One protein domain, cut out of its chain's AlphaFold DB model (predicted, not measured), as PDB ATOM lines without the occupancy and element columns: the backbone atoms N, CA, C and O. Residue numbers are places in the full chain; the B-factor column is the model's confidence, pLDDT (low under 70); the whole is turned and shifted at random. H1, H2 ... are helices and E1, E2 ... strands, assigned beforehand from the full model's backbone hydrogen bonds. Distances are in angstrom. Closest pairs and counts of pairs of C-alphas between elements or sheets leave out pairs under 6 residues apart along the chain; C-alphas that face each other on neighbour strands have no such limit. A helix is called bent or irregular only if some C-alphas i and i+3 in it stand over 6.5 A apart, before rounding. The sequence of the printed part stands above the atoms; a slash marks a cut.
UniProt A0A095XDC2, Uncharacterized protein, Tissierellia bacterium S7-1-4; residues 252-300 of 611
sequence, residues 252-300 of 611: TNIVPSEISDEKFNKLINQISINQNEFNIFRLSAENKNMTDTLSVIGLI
ATOM      1  N   THR A 252     -12.113  24.401  12.859       88.00
ATOM      2  CA  THR A 252     -11.114  23.719  13.685       88.00
ATOM      3  C   THR A 252     -11.430  23.855  15.164       88.00
ATOM      4  O   THR A 252     -12.044  24.843  15.572       88.00
ATOM      5  N   ASN A 253     -11.035  22.869  15.962       88.06
ATOM      6  CA  ASN A 253     -11.163  22.931  17.411       88.06
ATOM      7  C   ASN A 253      -9.863  23.460  18.021       88.06
ATOM      8  O   ASN A 253      -8.774  23.053  17.622       88.06
ATOM      9  N   ILE A 254      -9.985  24.370  18.984       91.00
ATOM     10  CA  ILE A 254      -8.859  24.950  19.715       91.00
ATOM     11  C   ILE A 254      -9.163  25.012  21.209       91.00
ATOM     12  O   ILE A 254     -10.315  25.199  21.594       91.00
ATOM     13  N   VAL A 255      -8.121  25.020  22.031       93.56
ATOM     14  CA  VAL A 255      -8.150  25.668  23.347       93.56
ATOM     15  C   VAL A 255      -7.265  26.914  23.257       93.56
ATOM     16  O   VAL A 255      -6.054  26.784  23.048       93.56
ATOM     17  N   PRO A 256      -7.822  28.141  23.353       94.62
ATOM     18  CA  PRO A 256      -7.059  29.375  23.171       94.62
ATOM     19  C   PRO A 256      -5.784  29.459  24.001       94.62
ATOM     20  O   PRO A 256      -4.762  29.900  23.474       94.62
ATOM     21  N   SER A 257      -5.815  29.006  25.258       94.94
ATOM     22  CA  SER A 257      -4.656  29.031  26.154       94.94
ATOM     23  C   SER A 257      -3.529  28.086  25.740       94.94
ATOM     24  O   SER A 257      -2.387  28.327  26.119       94.94
ATOM     25  N   GLU A 258      -3.821  27.056  24.947       93.38
ATOM     26  CA  GLU A 258      -2.880  25.984  24.601       93.38
ATOM     27  C   GLU A 258      -2.236  26.154  23.219       93.38
ATOM     28  O   GLU A 258      -1.214  25.537  22.930       93.38
ATOM     29  N   ILE A 259      -2.780  27.030  22.368       92.12
ATOM     30  CA  ILE A 259      -2.181  27.343  21.065       92.12
ATOM     31  C   ILE A 259      -1.221  28.538  21.143       92.12
ATOM     32  O   ILE A 259      -1.333  29.405  22.015       92.12
ATOM     33  N   SER A 260      -0.283  28.621  20.196       90.56
ATOM     34  CA  SER A 260       0.678  29.727  20.126       90.56
ATOM     35  C   SER A 260       0.001  31.083  19.884       90.56
ATOM     36  O   SER A 260      -1.054  31.164  19.249       90.56
ATOM     37  N   ASP A 261       0.635  32.168  20.339       91.38
ATOM     38  CA  ASP A 261       0.149  33.536  20.097       91.38
ATOM     39  C   ASP A 261       0.003  33.832  18.604       91.38
ATOM     40  O   ASP A 261      -0.966  34.458  18.182       91.38
ATOM     41  N   GLU A 262       0.937  33.352  17.779       89.56
ATOM     42  CA  GLU A 262       0.851  33.516  16.330       89.56
ATOM     43  C   GLU A 262      -0.406  32.847  15.766       89.56
ATOM     44  O   GLU A 262      -1.141  33.466  14.993       89.56
ATOM     45  N   LYS A 263      -0.669  31.595  16.163       90.69
ATOM     46  CA  LYS A 263      -1.834  30.851  15.689       90.69
ATOM     47  C   LYS A 263      -3.121  31.502  16.178       90.69
ATOM     48  O   LYS A 263      -4.006  31.738  15.366       90.69
ATOM     49  N   PHE A 264      -3.188  31.891  17.452       93.38
ATOM     50  CA  PHE A 264      -4.344  32.587  18.021       93.38
ATOM     51  C   PHE A 264      -4.626  33.929  17.333       93.38
ATOM     52  O   PHE A 264      -5.774  34.228  17.007       93.38
ATOM     53  N   ASN A 265      -3.592  34.717  17.031       93.19
ATOM     54  CA  ASN A 265      -3.749  36.014  16.370       93.19
ATOM     55  C   ASN A 265      -4.387  35.903  14.974       93.19
ATOM     56  O   ASN A 265      -5.104  36.816  14.564       93.19
ATOM     57  N   LYS A 266      -4.197  34.783  14.260       92.12
ATOM     58  CA  LYS A 266      -4.864  34.508  12.970       92.12
ATOM     59  C   LYS A 266      -6.369  34.234  13.116       92.12
ATOM     60  O   LYS A 266      -7.102  34.333  12.136       92.12
ATOM     61  N   LEU A 267      -6.828  33.912  14.326       93.88
ATOM     62  CA  LEU A 267      -8.219  33.568  14.637       93.88
ATOM     63  C   LEU A 267      -9.027  34.761  15.160       93.88
ATOM     64  O   LEU A 267     -10.241  34.665  15.321       93.88
ATOM     65  N   ILE A 268      -8.382  35.900  15.421       94.00
ATOM     66  CA  ILE A 268      -9.066  37.108  15.885       94.00
ATOM     67  C   ILE A 268     -10.125  37.539  14.863       94.00
ATOM     68  O   ILE A 268      -9.890  37.550  13.655       94.00
ATOM     69  N   ASN A 269     -11.294  37.928  15.373       93.69
ATOM     70  CA  ASN A 269     -12.525  38.259  14.650       93.69
ATOM     71  C   ASN A 269     -13.269  37.080  14.007       93.69
ATOM     72  O   ASN A 269     -14.354  37.302  13.456       93.69
ATOM     73  N   GLN A 270     -12.745  35.855  14.091       94.88
ATOM     74  CA  GLN A 270     -13.447  34.672  13.595       94.88
ATOM     75  C   GLN A 270     -14.627  34.319  14.493       94.88
ATOM     76  O   GLN A 270     -14.629  34.614  15.693       94.88
ATOM     77  N   ILE A 271     -15.652  33.723  13.885       93.75
ATOM     78  CA  ILE A 271     -16.818  33.224  14.611       93.75
ATOM     79  C   ILE A 271     -16.416  31.929  15.302       93.75
ATOM     80  O   ILE A 271     -15.927  31.001  14.655       93.75
ATOM     81  N   SER A 272     -16.675  31.876  16.601       92.19
ATOM     82  CA  SER A 272     -16.356  30.732  17.438       92.19
ATOM     83  C   SER A 272     -17.550  30.317  18.270       92.19
ATOM     84  O   SER A 272     -18.357  31.153  18.685       92.19
ATOM     85  N   ILE A 273     -17.635  29.015  18.514       89.12
ATOM     86  CA  ILE A 273     -18.624  28.397  19.387       89.12
ATOM     87  C   ILE A 273     -17.885  27.810  20.578       89.12
ATOM     88  O   ILE A 273     -16.966  27.014  20.390       89.12
ATOM     89  N   ASN A 274     -18.280  28.191  21.790       87.88
ATOM     90  CA  ASN A 274     -17.830  27.494  22.987       87.88
ATOM     91  C   ASN A 274     -18.576  26.161  23.093       87.88
ATOM     92  O   ASN A 274     -19.799  26.156  23.232       87.88
ATOM     93  N   GLN A 275     -17.853  25.040  23.037       78.81
ATOM     94  CA  GLN A 275     -18.470  23.714  23.131       78.81
ATOM     95  C   GLN A 275     -19.017  23.412  24.531       78.81
ATOM     96  O   GLN A 275     -19.919  22.590  24.674       78.81
ATOM     97  N   ASN A 276     -18.495  24.086  25.556       77.81
ATOM     98  CA  ASN A 276     -18.917  23.898  26.938       77.81
ATOM     99  C   ASN A 276     -20.147  24.762  27.269       77.81
ATOM    100  O   ASN A 276     -21.070  24.300  27.937       77.81
ATOM    101  N   GLU A 277     -20.176  26.013  26.793       81.56
ATOM    102  CA  GLU A 277     -21.220  26.995  27.137       81.56
ATOM    103  C   GLU A 277     -22.317  27.175  26.072       81.56
ATOM    104  O   GLU A 277     -23.310  27.855  26.331       81.56
ATOM    105  N   PHE A 278     -22.156  26.598  24.875       77.06
ATOM    106  CA  PHE A 278     -23.081  26.734  23.736       77.06
ATOM    107  C   PHE A 278     -23.341  28.182  23.292       77.06
ATOM    108  O   PHE A 278     -24.378  28.495  22.702       77.06
ATOM    109  N   ASN A 279     -22.399  29.088  23.556       87.06
ATOM    110  CA  ASN A 279     -22.478  30.468  23.098       87.06
ATOM    111  C   ASN A 279     -21.637  30.685  21.834       87.06
ATOM    112  O   ASN A 279     -20.605  30.054  21.605       87.06
ATOM    113  N   ILE A 280     -22.117  31.603  20.996       90.94
ATOM    114  CA  ILE A 280     -21.464  32.003  19.752       90.94
ATOM    115  C   ILE A 280     -20.951  33.424  19.934       90.94
ATOM    116  O   ILE A 280     -21.704  34.321  20.321       90.94
ATOM    117  N   PHE A 281     -19.679  33.648  19.630       94.31
ATOM    118  CA  PHE A 281     -19.048  34.957  19.751       94.31
ATOM    119  C   PHE A 281     -17.957  35.141  18.697       94.31
ATOM    120  O   PHE A 281     -17.598  34.214  17.972       94.31
ATOM    121  N   ARG A 282     -17.445  36.369  18.576       95.12
ATOM    122  CA  ARG A 282     -16.239  36.634  17.786       95.12
ATOM    123  C   ARG A 282     -15.025  36.617  18.693       95.12
ATOM    124  O   ARG A 282     -15.022  37.323  19.699       95.12
ATOM    125  N   LEU A 283     -14.002  35.863  18.307       94.75
ATOM    126  CA  LEU A 283     -12.742  35.828  19.040       94.75
ATOM    127  C   LEU A 283     -12.092  37.211  19.093       94.75
ATOM    128  O   LEU A 283     -11.998  37.921  18.092       94.75
ATOM    129  N   SER A 284     -11.604  37.566  20.273       95.62
ATOM    130  CA  SER A 284     -10.869  38.793  20.551       95.62
ATOM    131  C   SER A 284      -9.610  38.482  21.361       95.62
ATOM    132  O   SER A 284      -9.433  37.368  21.854       95.62
ATOM    133  N   ALA A 285      -8.730  39.472  21.526       95.44
ATOM    134  CA  ALA A 285      -7.497  39.300  22.296       95.44
ATOM    135  C   ALA A 285      -7.759  38.882  23.759       95.44
ATOM    136  O   ALA A 285      -6.945  38.179  24.351       95.44
ATOM    137  N   GLU A 286      -8.912  39.259  24.324       95.44
ATOM    138  CA  GLU A 286      -9.312  38.910  25.696       95.44
ATOM    139  C   GLU A 286      -9.536  37.401  25.875       95.44
ATOM    140  O   GLU A 286      -9.390  36.872  26.974       95.44
ATOM    141  N   ASN A 287      -9.827  36.687  24.783       95.94
ATOM    142  CA  ASN A 287     -10.115  35.258  24.811       95.94
ATOM    143  C   ASN A 287      -8.853  34.375  24.844       95.94
ATOM    144  O   ASN A 287      -8.987  33.163  24.979       95.94
ATOM    145  N   LYS A 288      -7.630  34.929  24.747       96.00
ATOM    146  CA  LYS A 288      -6.382  34.135  24.659       96.00
ATOM    147  C   LYS A 288      -6.183  33.174  25.831       96.00
ATOM    148  O   LYS A 288      -5.618  32.102  25.649       96.00
ATOM    149  N   ASN A 289      -6.636  33.556  27.022       96.25
ATOM    150  CA  ASN A 289      -6.454  32.769  28.242       96.25
ATOM    151  C   ASN A 289      -7.626  31.816  28.527       96.25
ATOM    152  O   ASN A 289      -7.667  31.226  29.603       96.25
ATOM    153  N   MET A 290      -8.594  31.691  27.611       94.44
ATOM    154  CA  MET A 290      -9.691  30.737  27.769       94.44
ATOM    155  C   MET A 290      -9.171  29.303  27.697       94.44
ATOM    156  O   MET A 290      -8.388  28.967  26.809       94.44
ATOM    157  N   THR A 291      -9.677  28.475  28.605       92.94
ATOM    158  CA  THR A 291      -9.380  27.040  28.704       92.94
ATOM    159  C   THR A 291     -10.484  26.164  28.114       92.94
ATOM    160  O   THR A 291     -10.331  24.951  28.052       92.94
ATOM    161  N   ASP A 292     -11.612  26.755  27.714       90.50
ATOM    162  CA  ASP A 292     -12.693  26.022  27.060       90.50
ATOM    163  C   ASP A 292     -12.326  25.659  25.621       90.50
ATOM    164  O   ASP A 292     -11.708  26.450  24.898       90.50
ATOM    165  N   THR A 293     -12.791  24.487  25.187       89.44
ATOM    166  CA  THR A 293     -12.685  24.052  23.796       89.44
ATOM    167  C   THR A 293     -13.636  24.870  22.929       89.44
ATOM    168  O   THR A 293     -14.858  24.860  23.108       89.44
ATOM    169  N   LEU A 294     -13.066  25.586  21.964       89.75
ATOM    170  CA  LEU A 294     -13.791  26.384  20.991       89.75
ATOM    171  C   LEU A 294     -13.729  25.720  19.627       89.75
ATOM    172  O   LEU A 294     -12.653  25.341  19.168       89.75
ATOM    173  N   SER A 295     -14.853  25.688  18.923       89.00
ATOM    174  CA  SER A 295     -14.828  25.455  17.485       89.00
ATOM    175  C   SER A 295     -14.840  26.773  16.730       89.00
ATOM    176  O   SER A 295     -15.765  27.569  16.881       89.00
ATOM    177  N   VAL A 296     -13.833  26.991  15.891       90.94
ATOM    178  CA  VAL A 296     -13.664  28.208  15.091       90.94
ATOM    179  C   VAL A 296     -14.058  27.926  13.648       90.94
ATOM    180  O   VAL A 296     -13.471  27.063  12.997       90.94
ATOM    181  N   ILE A 297     -15.066  28.640  13.152       87.56
ATOM    182  CA  ILE A 297     -15.751  28.343  11.888       87.56
ATOM    183  C   ILE A 297     -15.196  29.202  10.750       87.56
ATOM    184  O   ILE A 297     -14.889  30.376  10.943       87.56
ATOM    185  N   GLY A 298     -15.162  28.642   9.536       78.44
ATOM    186  CA  GLY A 298     -14.920  29.402   8.305       78.44
ATOM    187  C   GLY A 298     -13.445  29.681   8.034       78.44
ATOM    188  O   GLY A 298     -13.124  30.564   7.244       78.44
ATOM    189  N   LEU A 299     -12.554  28.934   8.691       84.44
ATOM    190  CA  LEU A 299     -11.107  29.043   8.509       84.44
ATOM    191  C   LEU A 299     -10.623  28.369   7.229       84.44
ATOM    192  O   LEU A 299      -9.639  28.807   6.637       84.44
ATOM    193  N   ILE A 300     -11.302  27.297   6.826       89.38
ATOM    194  CA  ILE A 300     -10.935  26.483   5.671       89.38
ATOM    195  C   ILE A 300     -12.020  26.683   4.617       89.38
ATOM    196  O   ILE A 300     -13.202  26.502   4.904       89.38
TER     197      ILE A 300
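What this domain is: This is residues 252 to 300 of the 611 residues of an uncharacterized protein of Tissierellia bacterium S7-1-4 (UniProt A0A095XDC2). A small twisted sheet of four short strands, E1, E4, E2 and E3, makes a wall along one side, and two short helices, H1 and H2, lie off one face of it, set away from the strands and meeting each other at few points. The chain leaves the sheet twice and comes back, once through H1 between E1 and E2 and once through H2 between E3 and E4. The printed part has 49 residues, with the elements in the order E1, H1, E2, E3, H2, E4; the sheet runs E1, E4, E2, E3, all antiparallel, and the class is mixed, helices and strands, with under half of the residues in named elements. The whole is compact, with a radius of gyration of the C-alphas of 9.4 A, and rounded, spanning 26 by 22 by 16 A.

Where its parts are: In the sheet, E1 is residues 252 to 254, 6.6 A from first to last C-alpha, and begins with C-alpha 252 at (-11.114, 23.719, 13.685). E4 is residues 294 to 297, 9.5 A, and ends with C-alpha 297 at (-15.751, 28.343, 11.888). E2 is residues 271 to 274, 10.2 A, and E3 is residues 280 to 282, 7.3 A. H1 is residues 261 to 265, 5.9 A, with C-alpha 261 at (0.149, 33.536, 20.097). H2 is residues 285 to 289, 8.9 A; it is irregular, with C-alphas 286 and 289 7.2 A apart, against about 5 A in a regular helix.

How they stand to each other: E1 and E3 are the edge strands, and from edge to edge the strands' lines turn by 97 degrees. E1 and E4 are antiparallel at 151 degrees, with N 254 and O 294 at 2.8 A. E4 and E2 are antiparallel at 153 degrees, with N 295 and O 273 at 2.9 A. E2 and E3 form a hairpin at 134 degrees, with N 272 and O 281 at 2.9 A. E1, H1, E2 and E3, H2, E4 are split strand-helix-strand units, each with a helix between its two strands along the chain and another strand between them in the sheet, E4 in the first and E2 in the second; both crossovers are right-handed. Neither H1 nor H2 is on the sheet. H1 and H2 only just touch, with 3 pairs of C-alphas within 8 A, the closest being those of Phe 264 and Lys 288 at 7.1 A. In H1 every O i to N i+4 pair is within hydrogen-bond range; in H2 0 of 1 is, and 1 of 2 O i to N i+3 pairs.

The domain as a whole: The C-alphas farthest apart, those of Glu 262 and Phe 278, are 26.0 A apart. The printed part has no cut, and no link is long. The mean pLDDT of the printed part is 90.7, and no printed residue is under 70.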